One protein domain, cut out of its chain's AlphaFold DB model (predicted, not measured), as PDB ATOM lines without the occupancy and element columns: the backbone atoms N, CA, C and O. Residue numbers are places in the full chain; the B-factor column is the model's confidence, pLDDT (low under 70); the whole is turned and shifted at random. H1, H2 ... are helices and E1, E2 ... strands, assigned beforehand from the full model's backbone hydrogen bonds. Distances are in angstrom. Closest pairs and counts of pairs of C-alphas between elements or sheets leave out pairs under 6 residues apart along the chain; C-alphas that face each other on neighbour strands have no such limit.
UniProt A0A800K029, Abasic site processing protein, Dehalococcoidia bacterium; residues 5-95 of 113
ATOM      1  N   ILE A   5      35.523 -66.301  17.885       96.88
ATOM      2  CA  ILE A   5      35.347 -65.345  18.981       96.88
ATOM      3  C   ILE A   5      35.196 -66.115  20.285       96.88
ATOM      4  O   ILE A   5      34.737 -67.258  20.287       96.88
ATOM      5  N   PHE A   6      35.565 -65.500  21.401       97.69
ATOM      6  CA  PHE A   6      35.396 -66.095  22.719       97.69
ATOM      7  C   PHE A   6      34.896 -65.054  23.712       97.69
ATOM      8  O   PHE A   6      35.108 -63.857  23.523       97.69
ATOM      9  N   ASP A   7      34.248 -65.522  24.770       97.88
ATOM     10  CA  ASP A   7      33.858 -64.684  25.896       97.88
ATOM     11  C   ASP A   7      33.937 -65.479  27.206       97.88
ATOM     12  O   ASP A   7      34.018 -66.714  27.225       97.88
ATOM     13  N   THR A   8      33.962 -64.759  28.321       98.12
ATOM     14  CA  THR A   8      33.915 -65.316  29.668       98.12
ATOM     15  C   THR A   8      32.656 -64.831  30.371       98.12
ATOM     16  O   THR A   8      32.537 -63.665  30.737       98.12
ATOM     17  N   TRP A   9      31.731 -65.751  30.619       97.88
ATOM     18  CA  TRP A   9      30.534 -65.493  31.405       97.88
ATOM     19  C   TRP A   9      30.748 -65.900  32.865       97.88
ATOM     20  O   TRP A   9      31.309 -66.958  33.145       97.88
ATOM     21  N   GLN A  10      30.275 -65.081  33.806       97.94
ATOM     22  CA  GLN A  10      30.322 -65.391  35.234       97.94
ATOM     23  C   GLN A  10      28.911 -65.443  35.825       97.94
ATOM     24  O   GLN A  10      28.154 -64.468  35.757       97.94
ATOM     25  N   ASN A  11      28.574 -66.566  36.456       96.81
ATOM     26  CA  ASN A  11      27.360 -66.717  37.236       96.81
ATOM     27  C   ASN A  11      27.496 -65.935  38.550       96.81
ATOM     28  O   ASN A  11      28.354 -66.229  39.384       96.81
ATOM     29  N   LYS A  12      26.633 -64.935  38.749       95.62
ATOM     30  CA  LYS A  12      26.681 -64.061  39.931       95.62
ATOM     31  C   LYS A  12      26.230 -64.744  41.226       95.62
ATOM     32  O   LYS A  12      26.577 -64.257  42.296       95.62
ATOM     33  N   GLU A  13      25.458 -65.824  41.139       96.38
ATOM     34  CA  GLU A  13      24.905 -66.536  42.298       96.38
ATOM     35  C   GLU A  13      25.811 -67.687  42.738       96.38
ATOM     36  O   GLU A  13      26.127 -67.804  43.921       96.38
ATOM     37  N   SER A  14      26.261 -68.520  41.793       96.56
ATOM     38  CA  SER A  14      27.137 -69.661  42.094       96.56
ATOM     39  C   SER A  14      28.625 -69.297  42.121       96.56
ATOM     40  O   SER A  14      29.432 -70.063  42.646       96.56
ATOM     41  N   GLY A  15      29.009 -68.154  41.541       96.12
ATOM     42  CA  GLY A  15      30.407 -67.768  41.327       96.12
ATOM     43  C   GLY A  15      31.099 -68.524  40.185       96.12
ATOM     44  O   GLY A  15      32.275 -68.275  39.916       96.12
ATOM     45  N   GLU A  16      30.392 -69.430  39.504       97.50
ATOM     46  CA  GLU A  16      30.915 -70.217  38.386       97.50
ATOM     47  C   GLU A  16      31.343 -69.321  37.220       97.50
ATOM     48  O   GLU A  16      30.680 -68.338  36.893       97.50
ATOM     49  N   THR A  17      32.459 -69.665  36.578       97.81
ATOM     50  CA  THR A  17      32.966 -68.964  35.394       97.81
ATOM     51  C   THR A  17      32.997 -69.919  34.212       97.81
ATOM     52  O   THR A  17      33.675 -70.943  34.263       97.81
ATOM     53  N   VAL A  18      32.304 -69.558  33.136       98.00
ATOM     54  CA  VAL A  18      32.258 -70.310  31.881       98.00
ATOM     55  C   VAL A  18      33.033 -69.539  30.826       98.00
ATOM     56  O   VAL A  18      32.713 -68.395  30.513       98.00
ATOM     57  N   ARG A  19      34.050 -70.184  30.259       98.12
ATOM     58  CA  ARG A  19      34.744 -69.702  29.065       98.12
ATOM     59  C   ARG A  19      34.209 -70.465  27.873       98.12
ATOM     60  O   ARG A  19      34.270 -71.692  27.864       98.12
ATOM     61  N   SER A  20      33.695 -69.749  26.889       98.00
ATOM     62  CA  SER A  20      33.144 -70.342  25.677       98.00
ATOM     63  C   SER A  20      33.696 -69.641  24.447       98.00
ATOM     64  O   SER A  20      34.169 -68.506  24.506       98.00
ATOM     65  N   CYS A  21      33.652 -70.342  23.321       97.94
ATOM     66  CA  CYS A  21      34.011 -69.799  22.027       97.94
ATOM     67  C   CYS A  21      32.987 -70.198  20.968       97.94
ATOM     68  O   CYS A  21      32.219 -71.146  21.142       97.94
ATOM     69  N   ALA A  22      32.981 -69.451  19.871       98.19
ATOM     70  CA  ALA A  22      32.205 -69.736  18.681       98.19
ATOM     71  C   ALA A  22      33.112 -69.656  17.452       98.19
ATOM     72  O   ALA A  22      33.944 -68.754  17.341       98.19
ATOM     73  N   ILE A  23      32.924 -70.594  16.525       98.44
ATOM     74  CA  ILE A  23      33.589 -70.595  15.220       98.44
ATOM     75  C   ILE A  23      32.776 -69.726  14.260       98.44
ATOM     76  O   ILE A  23      31.552 -69.856  14.179       98.44
ATOM     77  N   ILE A  24      33.456 -68.854  13.517       98.25
ATOM     78  CA  ILE A  24      32.831 -68.047  12.470       98.25
ATOM     79  C   ILE A  24      32.679 -68.902  11.210       98.25
ATOM     80  O   ILE A  24      33.590 -69.626  10.810       98.25
ATOM     81  N   THR A  25      31.512 -68.804  10.574       98.12
ATOM     82  CA  THR A  25      31.197 -69.518   9.328       98.12
ATOM     83  C   THR A  25      30.960 -68.539   8.188       98.12
ATOM     84  O   THR A  25      30.581 -67.391   8.417       98.12
ATOM     85  N   THR A  26      31.180 -69.010   6.968       98.19
ATOM     86  CA  THR A  26      30.973 -68.293   5.708       98.19
ATOM     87  C   THR A  26      30.254 -69.203   4.702       98.19
ATOM     88  O   THR A  26      29.922 -70.351   5.026       98.19
ATOM     89  N   GLY A  27      29.959 -68.683   3.509       98.19
ATOM     90  CA  GLY A  27      29.438 -69.485   2.397       98.19
ATOM     91  C   GLY A  27      30.444 -70.558   1.959       98.19
ATOM     92  O   GLY A  27      31.627 -70.446   2.272       98.19
ATOM     93  N   PRO A  28      30.008 -71.614   1.261       98.38
ATOM     94  CA  PRO A  28      30.896 -72.696   0.877       98.38
ATOM     95  C   PRO A  28      31.791 -72.269  -0.294       98.38
ATOM     96  O   PRO A  28      31.447 -71.382  -1.077       98.38
ATOM     97  N   ASN A  29      32.932 -72.935  -0.439       98.44
ATOM     98  CA  ASN A  29      33.686 -72.959  -1.689       98.44
ATOM     99  C   ASN A  29      33.171 -74.094  -2.601       98.44
ATOM    100  O   ASN A  29      32.270 -74.844  -2.222       98.44
ATOM    101  N   SER A  30      33.762 -74.260  -3.786       98.06
ATOM    102  CA  SER A  30      33.333 -75.283  -4.755       98.06
ATOM    103  C   SER A  30      33.494 -76.730  -4.269       98.06
ATOM    104  O   SER A  30      32.770 -77.606  -4.738       98.06
ATOM    105  N   LEU A  31      34.413 -76.999  -3.330       97.75
ATOM    106  CA  LEU A  31      34.560 -78.320  -2.707       97.75
ATOM    107  C   LEU A  31      33.436 -78.591  -1.696       97.75
ATOM    108  O   LEU A  31      32.922 -79.706  -1.631       97.75
ATOM    109  N   MET A  32      33.061 -77.582  -0.906       97.75
ATOM    110  CA  MET A  32      32.067 -77.708   0.164       97.75
ATOM    111  C   MET A  32      30.624 -77.583  -0.318       97.75
ATOM    112  O   MET A  32      29.746 -78.165   0.308       97.75
ATOM    113  N   GLU A  33      30.369 -76.874  -1.418       97.44
ATOM    114  CA  GLU A  33      29.028 -76.653  -1.976       97.44
ATOM    115  C   GLU A  33      28.184 -77.938  -2.134       97.44
ATOM    116  O   GLU A  33      27.025 -77.926  -1.712       97.44
ATOM    117  N   PRO A  34      28.710 -79.072  -2.651       96.19
ATOM    118  CA  PRO A  34      27.941 -80.319  -2.716       96.19
ATOM    119  C   PRO A  34      27.722 -81.010  -1.356       96.19
ATOM    120  O   PRO A  34      26.919 -81.937  -1.279       96.19
ATOM    121  N   ILE A  35      28.434 -80.603  -0.299       94.31
ATOM    122  CA  ILE A  35      28.392 -81.212   1.041       94.31
ATOM    123  C   ILE A  35      27.481 -80.408   1.982       94.31
ATOM    124  O   ILE A  35      26.668 -80.994   2.698       94.31
ATOM    125  N   HIS A  36      27.619 -79.079   2.013       96.50
ATOM    126  CA  HIS A  36      26.851 -78.184   2.882       96.50
ATOM    127  C   HIS A  36      26.856 -76.740   2.351       96.50
ATOM    128  O   HIS A  36      27.815 -76.281   1.740       96.50
ATOM    129  N   ASP A  37      25.821 -75.969   2.688       96.88
ATOM    130  CA  ASP A  37      25.681 -74.544   2.342       96.88
ATOM    131  C   ASP A  37      26.567 -73.580   3.163       96.88
ATOM    132  O   ASP A  37      26.433 -72.362   3.043       96.88
ATOM    133  N   ARG A  38      27.442 -74.098   4.034       97.44
ATOM    134  CA  ARG A  38      28.314 -73.309   4.912       97.44
ATOM    135  C   ARG A  38      29.625 -74.033   5.165       97.44
ATOM    136  O   ARG A  38      29.681 -75.260   5.173       97.44
ATOM    137  N   MET A  39      30.661 -73.259   5.463       98.12
ATOM    138  CA  MET A  39      31.950 -73.764   5.935       98.12
ATOM    139  C   MET A  39      32.529 -72.843   7.019       98.12
ATOM    140  O   MET A  39      32.150 -71.669   7.087       98.12
ATOM    141  N   PRO A  40      33.418 -73.334   7.897       98.38
ATOM    142  CA  PRO A  40      34.165 -72.459   8.796       98.38
ATOM    143  C   PRO A  40      35.079 -71.514   8.004       98.38
ATOM    144  O   PRO A  40      35.570 -71.864   6.931       98.38
ATOM    145  N   VAL A  41      35.338 -70.328   8.553       98.62
ATOM    146  CA  VAL A  41      36.404 -69.451   8.050       98.62
ATOM    147  C   VAL A  41      37.743 -70.038   8.490       98.62
ATOM    148  O   VAL A  41      38.049 -70.081   9.685       98.62
ATOM    149  N   ILE A  42      38.525 -70.506   7.522       98.50
ATOM    150  CA  ILE A  42      39.858 -71.072   7.735       98.50
ATOM    151  C   ILE A  42      40.885 -69.968   7.475       98.50
ATOM    152  O   ILE A  42      40.793 -69.253   6.483       98.50
ATOM    153  N   LEU A  43      41.834 -69.816   8.393       98.06
ATOM    154  CA  LEU A  43      42.908 -68.831   8.345       98.06
ATOM    155  C   LEU A  43      44.219 -69.530   7.985       98.06
ATOM    156  O   LEU A  43      44.589 -70.509   8.651       98.06
ATOM    157  N   ASP A  44      44.914 -69.003   6.978       96.44
ATOM    158  CA  ASP A  44      46.324 -69.307   6.726       96.44
ATOM    159  C   ASP A  44      47.222 -68.714   7.834       96.44
ATOM    160  O   ASP A  44      46.739 -68.119   8.804       96.44
ATOM    161  N   ALA A  45      48.535 -68.923   7.735       95.81
ATOM    162  CA  ALA A  45      49.468 -68.524   8.786       95.81
ATOM    163  C   ALA A  45      49.510 -66.998   8.987       95.81
ATOM    164  O   ALA A  45      49.543 -66.515  10.123       95.81
ATOM    165  N   GLU A  46      49.491 -66.231   7.900       95.94
ATOM    166  CA  GLU A  46      49.525 -64.771   7.911       95.94
ATOM    167  C   GLU A  46      48.218 -64.175   8.450       95.94
ATOM    168  O   GLU A  46      48.242 -63.260   9.281       95.94
ATOM    169  N   ALA A  47      47.077 -64.707   8.017       96.81
ATOM    170  CA  ALA A  47      45.756 -64.309   8.483       96.81
ATOM    171  C   ALA A  47      45.543 -64.688   9.951       96.81
ATOM    172  O   ALA A  47      44.947 -63.912  10.693       96.81
ATOM    173  N   GLU A  48      46.056 -65.836  10.400       97.25
ATOM    174  CA  GLU A  48      46.030 -66.236  11.811       97.25
ATOM    175  C   GLU A  48      46.855 -65.282  12.679       97.25
ATOM    176  O   GLU A  48      46.375 -64.833  13.723       97.25
ATOM    177  N   ALA A  49      48.056 -64.908  12.229       96.69
ATOM    178  CA  ALA A  49      48.882 -63.928  12.927       96.69
ATOM    179  C   ALA A  49      48.173 -62.569  13.043       96.69
ATOM    180  O   ALA A  49      48.188 -61.965  14.114       96.69
ATOM    181  N   LEU A  50      47.505 -62.116  11.977       96.88
ATOM    182  CA  LEU A  50      46.701 -60.892  12.002       96.88
ATOM    183  C   LEU A  50      45.467 -61.020  12.914       96.88
ATOM    184  O   LEU A  50      45.153 -60.083  13.642       96.88
ATOM    185  N   TRP A  51      44.782 -62.167  12.890       97.38
ATOM    186  CA  TRP A  51      43.582 -62.435  13.691       97.38
ATOM    187  C   TRP A  51      43.853 -62.383  15.194       97.38
ATOM    188  O   TRP A  51      43.002 -61.943  15.968       97.38
ATOM    189  N   LEU A  52      45.036 -62.835  15.608       96.75
ATOM    190  CA  LEU A  52      45.437 -62.913  17.009       96.75
ATOM    191  C   LEU A  52      46.207 -61.680  17.502       96.75
ATOM    192  O   LEU A  52      46.499 -61.616  18.696       96.75
ATOM    193  N   ASP A  53      46.539 -60.720  16.631       96.75
ATOM    194  CA  ASP A  53      47.314 -59.529  16.993       96.75
ATOM    195  C   ASP A  53      46.470 -58.520  17.801       96.75
ATOM    196  O   ASP A  53      45.597 -57.856  17.230       96.75
ATOM    197  N   PRO A  54      46.754 -58.313  19.106       95.25
ATOM    198  CA  PRO A  54      46.026 -57.353  19.934       95.25
ATOM    199  C   PRO A  54      46.223 -55.892  19.507       95.25
ATOM    200  O   PRO A  54      45.471 -55.031  19.955       95.25
ATOM    201  N   ALA A  55      47.237 -55.596  18.683       96.88
ATOM    202  CA  ALA A  55      47.468 -54.262  18.133       96.88
ATOM    203  C   ALA A  55      46.581 -53.956  16.912       96.88
ATOM    204  O   ALA A  55      46.578 -52.826  16.413       96.88
ATOM    205  N   THR A  56      45.816 -54.932  16.412       94.25
ATOM    206  CA  THR A  56      44.855 -54.707  15.330       94.25
ATOM    207  C   THR A  56      43.597 -54.031  15.874       94.25
ATOM    208  O   THR A  56      42.659 -54.684  16.321       94.25
ATOM    209  N   GLU A  57      43.568 -52.699  15.817       91.88
ATOM    210  CA  GLU A  57      42.436 -51.894  16.306       91.88
ATOM    211  C   GLU A  57      41.321 -51.690  15.269       91.88
ATOM    212  O   GLU A  57      40.192 -51.380  15.641       91.88
ATOM    213  N   ASP A  58      41.622 -51.844  13.976       94.31
ATOM    214  CA  ASP A  58      40.660 -51.657  12.887       94.31
ATOM    215  C   ASP A  58      39.919 -52.971  12.578       94.31
ATOM    216  O   ASP A  58      40.516 -53.879  11.982       94.31
ATOM    217  N   PRO A  59      38.614 -53.083  12.903       91.94
ATOM    218  CA  PRO A  59      37.851 -54.304  12.662       91.94
ATOM    219  C   PRO A  59      37.741 -54.657  11.179       91.94
ATOM    220  O   PRO A  59      37.572 -55.830  10.849       91.94
ATOM    221  N   SER A  60      37.856 -53.677  10.274       96.00
ATOM    222  CA  SER A  60      37.718 -53.919   8.836       96.00
ATOM    223  C   SER A  60      38.800 -54.864   8.305       96.00
ATOM    224  O   SER A  60      38.522 -55.706   7.444       96.00
ATOM    225  N   ARG A  61      40.004 -54.800   8.891       95.62
ATOM    226  CA  ARG A  61      41.133 -55.687   8.583       95.62
ATOM    227  C   ARG A  61      40.835 -57.140   8.943       95.62
ATOM    228  O   ARG A  61      41.263 -58.028   8.220       95.62
ATOM    229  N   LEU A  62      40.080 -57.370  10.019       96.19
ATOM    230  CA  LEU A  62      39.674 -58.707  10.458       96.19
ATOM    231  C   LEU A  62      38.478 -59.217   9.657       96.19
ATOM    232  O   LEU A  62      38.469 -60.365   9.222       96.19
ATOM    233  N   THR A  63      37.481 -58.363   9.400       95.94
ATOM    234  CA  THR A  63      36.309 -58.761   8.605       95.94
ATOM    235  C   THR A  63      36.672 -59.107   7.162       95.94
ATOM    236  O   THR A  63      36.007 -59.941   6.553       95.94
ATOM    237  N   ALA A  64      37.744 -58.515   6.623       96.56
ATOM    238  CA  ALA A  64      38.272 -58.857   5.305       96.56
ATOM    239  C   ALA A  64      38.764 -60.315   5.210       96.56
ATOM    240  O   ALA A  64      38.770 -60.872   4.117       96.56
ATOM    241  N   LEU A  65      39.120 -60.945   6.337       97.19
ATOM    242  CA  LEU A  65      39.557 -62.344   6.400       97.19
ATOM    243  C   LEU A  65      38.387 -63.342   6.381       97.19
ATOM    244  O   LEU A  65      38.607 -64.540   6.248       97.19
ATOM    245  N   LEU A  66      37.137 -62.880   6.523       97.56
ATOM    246  CA  LEU A  66      35.950 -63.739   6.640       97.56
ATOM    247  C   LEU A  66      35.465 -64.246   5.274       97.56
ATOM    248  O   LEU A  66      34.324 -64.012   4.874       97.56
ATOM    249  N   GLN A  67      36.346 -64.920   4.545       97.56
ATOM    250  CA  GLN A  67      36.104 -65.436   3.199       97.56
ATOM    251  C   GLN A  67      36.173 -66.973   3.178       97.56
ATOM    252  O   GLN A  67      36.795 -67.569   4.063       97.56
ATOM    253  N   PRO A  68      35.521 -67.636   2.202       98.25
ATOM    254  CA  PRO A  68      35.698 -69.069   1.982       98.25
ATOM    255  C   PRO A  68      37.166 -69.392   1.686       98.25
ATOM    256  O   PRO A  68      37.824 -68.661   0.947       98.25
ATOM    257  N   TYR A  69      37.670 -70.492   2.243       98.12
ATOM    258  CA  TYR A  69      39.044 -70.933   1.996       98.12
ATOM    259  C   TYR A  69      39.206 -71.460   0.555       98.12
ATOM    260  O   TYR A  69      38.229 -72.000   0.017       98.12
ATOM    261  N   PRO A  70      40.387 -71.340  -0.083       97.94
ATOM    262  CA  PRO A  70      40.621 -71.875  -1.426       97.94
ATOM    263  C   PRO A  70      40.312 -73.376  -1.510       97.94
ATOM    264  O   PRO A  70      40.764 -74.166  -0.681       97.94
ATOM    265  N   ALA A  71      39.517 -73.782  -2.501       98.00
ATOM    266  CA  ALA A  71      39.075 -75.172  -2.638       98.00
ATOM    267  C   ALA A  71      40.222 -76.102  -3.057       98.00
ATOM    268  O   ALA A  71      40.265 -77.259  -2.658       98.00
ATOM    269  N   GLU A  72      41.157 -75.581  -3.844       98.00
ATOM    270  CA  GLU A  72      42.365 -76.247  -4.326       98.00
ATOM    271  C   GLU A  72      43.371 -76.585  -3.216       98.00
ATOM    272  O   GLU A  72      44.229 -77.443  -3.409       98.00
ATOM    273  N   GLU A  73      43.251 -75.939  -2.055       97.12
ATOM    274  CA  GLU A  73      44.059 -76.210  -0.863       97.12
ATOM    275  C   GLU A  73      43.345 -77.136   0.132       97.12
ATOM    276  O   GLU A  73      43.829 -77.367   1.242       97.12
ATOM    277  N   MET A  74      42.185 -77.671  -0.247       97.12
ATOM    278  CA  MET A  74      41.383 -78.559   0.582       97.12
ATOM    279  C   MET A  74      41.207 -79.921  -0.083       97.12
ATOM    280  O   MET A  74      41.096 -80.050  -1.299       97.12
ATOM    281  N   GLU A  75      41.110 -80.953   0.749       96.31
ATOM    282  CA  GLU A  75      40.729 -82.294   0.325       96.31
ATOM    283  C   GLU A  75      39.566 -82.779   1.188       96.31
ATOM    284  O   GLU A  75      39.572 -82.627   2.411       96.31
ATOM    285  N   GLY A  76      38.562 -83.365   0.542       94.44
ATOM    286  CA  GLY A  76      37.453 -84.045   1.198       94.44
ATOM    287  C   GLY A  76      37.389 -85.493   0.735       94.44
ATOM    288  O   GLY A  76      37.610 -85.787  -0.440       94.44
ATOM    289  N   TYR A  77      37.080 -86.401   1.653       95.44
ATOM    290  CA  TYR A  77      36.896 -87.815   1.354       95.44
ATOM    291  C   TYR A  77      35.820 -88.413   2.271       95.44
ATOM    292  O   TYR A  77      35.628 -87.926   3.388       95.44
ATOM    293  N   PRO A  78      35.091 -89.445   1.817       93.88
ATOM    294  CA  PRO A  78      34.090 -90.104   2.642       93.88
ATOM    295  C   PRO A  78      34.746 -90.858   3.803       93.88
ATOM    296  O   PRO A  78      35.814 -91.459   3.659       93.88
ATOM    297  N   VAL A  79      34.059 -90.849   4.942       94.88
ATOM    298  CA  VAL A  79      34.428 -91.572   6.163       94.88
ATOM    299  C   VAL A  79      33.253 -92.412   6.655       94.88
ATOM    300  O   VAL A  79      32.112 -92.234   6.220       94.88
ATOM    301  N   SER A  80      33.524 -93.330   7.578       93.06
ATOM    302  CA  SER A  80      32.501 -94.176   8.193       93.06
ATOM    303  C   SER A  80      31.435 -93.365   8.944       93.06
ATOM    304  O   SER A  80      31.729 -92.381   9.624       93.06
ATOM    305  N   THR A  81      30.185 -93.843   8.934       91.25
ATOM    306  CA  THR A  81      29.073 -93.242   9.694       91.25
ATOM    307  C   THR A  81      29.241 -93.327  11.212       91.25
ATOM    308  O   THR A  81      28.430 -92.751  11.937       91.25
ATOM    309  N   ILE A  82      30.265 -94.033  11.705       91.06
ATOM    310  CA  ILE A  82      30.644 -94.063  13.125       91.06
ATOM    311  C   ILE A  82      30.821 -92.635  13.672       91.06
ATOM    312  O   ILE A  82      30.372 -92.358  14.784       91.06
ATOM    313  N   VAL A  83      31.342 -91.703  12.857       93.38
ATOM    314  CA  VAL A  83      31.538 -90.283  13.221       93.38
ATOM    315  C   VAL A  83      30.243 -89.560  13.633       93.38
ATOM    316  O   VAL A  83      30.279 -88.523  14.288       93.38
ATOM    317  N   ASN A  84      29.068 -90.107  13.297       91.56
ATOM    318  CA  ASN A  84      27.780 -89.527  13.684       91.56
ATOM    319  C   ASN A  84      27.455 -89.693  15.180       91.56
ATOM    320  O   ASN A  84      26.515 -89.058  15.668       91.56
ATOM    321  N   SER A  85      28.158 -90.575  15.896       92.69
ATOM    322  CA  SER A  85      27.949 -90.818  17.323       92.69
ATOM    323  C   SER A  85      28.955 -90.028  18.152       92.69
ATOM    324  O   SER A  85      30.118 -90.395  18.238       92.69
ATOM    325  N   ALA A  86      28.487 -89.007  18.873       91.25
ATOM    326  CA  ALA A  86      29.328 -88.212  19.777       91.25
ATOM    327  C   ALA A  86      29.874 -88.986  21.001       91.25
ATOM    328  O   ALA A  86      30.538 -88.400  21.850       91.25
ATOM    329  N   ARG A  87      29.532 -90.273  21.155       92.38
ATOM    330  CA  ARG A  87      30.023 -91.138  22.244       92.38
ATOM    331  C   ARG A  87      31.276 -91.917  21.870       92.38
ATOM    332  O   ARG A  87      31.926 -92.460  22.756       92.38
ATOM    333  N   GLU A  88      31.540 -92.024  20.580       90.81
ATOM    334  CA  GLU A  88      32.658 -92.776  20.051       90.81
ATOM    335  C   GLU A  88      33.830 -91.802  19.844       90.81
ATOM    336  O   GLU A  88      33.628 -90.690  19.360       90.81
ATOM    337  N   ASP A  89      35.049 -92.228  20.184       93.62
ATOM    338  CA  ASP A  89      36.292 -91.491  19.909       93.62
ATOM    339  C   ASP A  89      37.382 -92.488  19.486       93.62
ATOM    340  O   ASP A  89      37.972 -93.182  20.320       93.62
ATOM    341  N   SER A  90      37.578 -92.652  18.174       92.56
ATOM    342  CA  SER A  90      38.543 -93.601  17.613       92.56
ATOM    343  C   SER A  90      39.212 -93.053  16.345       92.56
ATOM    344  O   SER A  90      38.597 -92.295  15.589       92.56
ATOM    345  N   PRO A  91      40.472 -93.441  16.063       93.50
ATOM    346  CA  PRO A  91      41.194 -92.964  14.879       93.50
ATOM    347  C   PRO A  91      40.549 -93.411  13.557       93.50
ATOM    348  O   PRO A  91      40.656 -92.708  12.556       93.50
ATOM    349  N   GLU A  92      39.823 -94.530  13.567       90.81
ATOM    350  CA  GLU A  92      39.116 -95.094  12.408       90.81
ATOM    351  C   GLU A  92      38.049 -94.134  11.837       90.81
ATOM    352  O   GLU A  92      37.649 -94.248  10.681       90.81
ATOM    353  N   MET A  93      37.592 -93.148  12.619       92.75
ATOM    354  CA  MET A  93      36.558 -92.184  12.209       92.75
ATOM    355  C   MET A  93      36.979 -91.240  11.095       92.75
ATOM    356  O   MET A  93      36.117 -90.680  10.423       92.75
ATOM    357  N   ILE A  94      38.283 -91.029  10.931       94.19
ATOM    358  CA  ILE A  94      38.837 -90.160   9.890       94.19
ATOM    359  C   ILE A  94      39.516 -90.963   8.781       94.19
ATOM    360  O   ILE A  94      40.146 -90.373   7.902       94.19
ATOM    361  N   GLU A  95      39.416 -92.293   8.812       95.00
ATOM    362  CA  GLU A  95      39.942 -93.148   7.756       95.00
ATOM    363  C   GLU A  95      39.046 -93.089   6.515       95.00
ATOM    364  O   GLU A  95      37.815 -93.048   6.595       95.00
TER     365      GLU A  95
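Overview. This is residues 5 to 95 of the 113 residues of the protein "Abasic site processing protein" of Dehalococcoidia bacterium (UniProt A0A800K029). Little regular structure: an open U of loops, with the hairpin E1-E2 as one arm, the small helices H3 and H4 at the other arm's end, and H1 and H2 near the base. The 91 printed residues hold E1, E2, H1, H2, H3, H4 in that order, a two-stranded antiparallel sheet, class mixed, with 34 residues in named elements. It is loose, radius of gyration of the C-alphas 17.7 A, spanning 44 by 37 by 22 A.

Along the chain. E1, residues 5 to 10, 17.0 A, begins at C-alpha 5 (35.347, -65.345, 18.981). E2 is 17 to 23, 20.2 A; H1 45 to 52, 10.7 A; H2 59 to 63; H3 81 to 84; H4 91 to 94, ending at C-alpha 94 (38.837, -90.160, 9.890).

Arrangement. In the hairpin, antiparallel at 161 degrees, N 9 and O 18 are 2.8 A apart, within hydrogen-bond range. H1 and H2 are close but not clearly touching; their closest C-alphas, Trp 51 and Leu 62, are 6.3 A apart. H3 and H4 only just touch, with 3 pairs of C-alphas within 8 A, closest Val 83 and Met 93, 5.5 A. Every O i to N i+4 pair is within range in H1 and H2; H3 and H4 are too short for one.

Size, cuts and confidence. The printed part has no cut; E2 to H1 and H2 to H3 are long links; no printed residue is under 70.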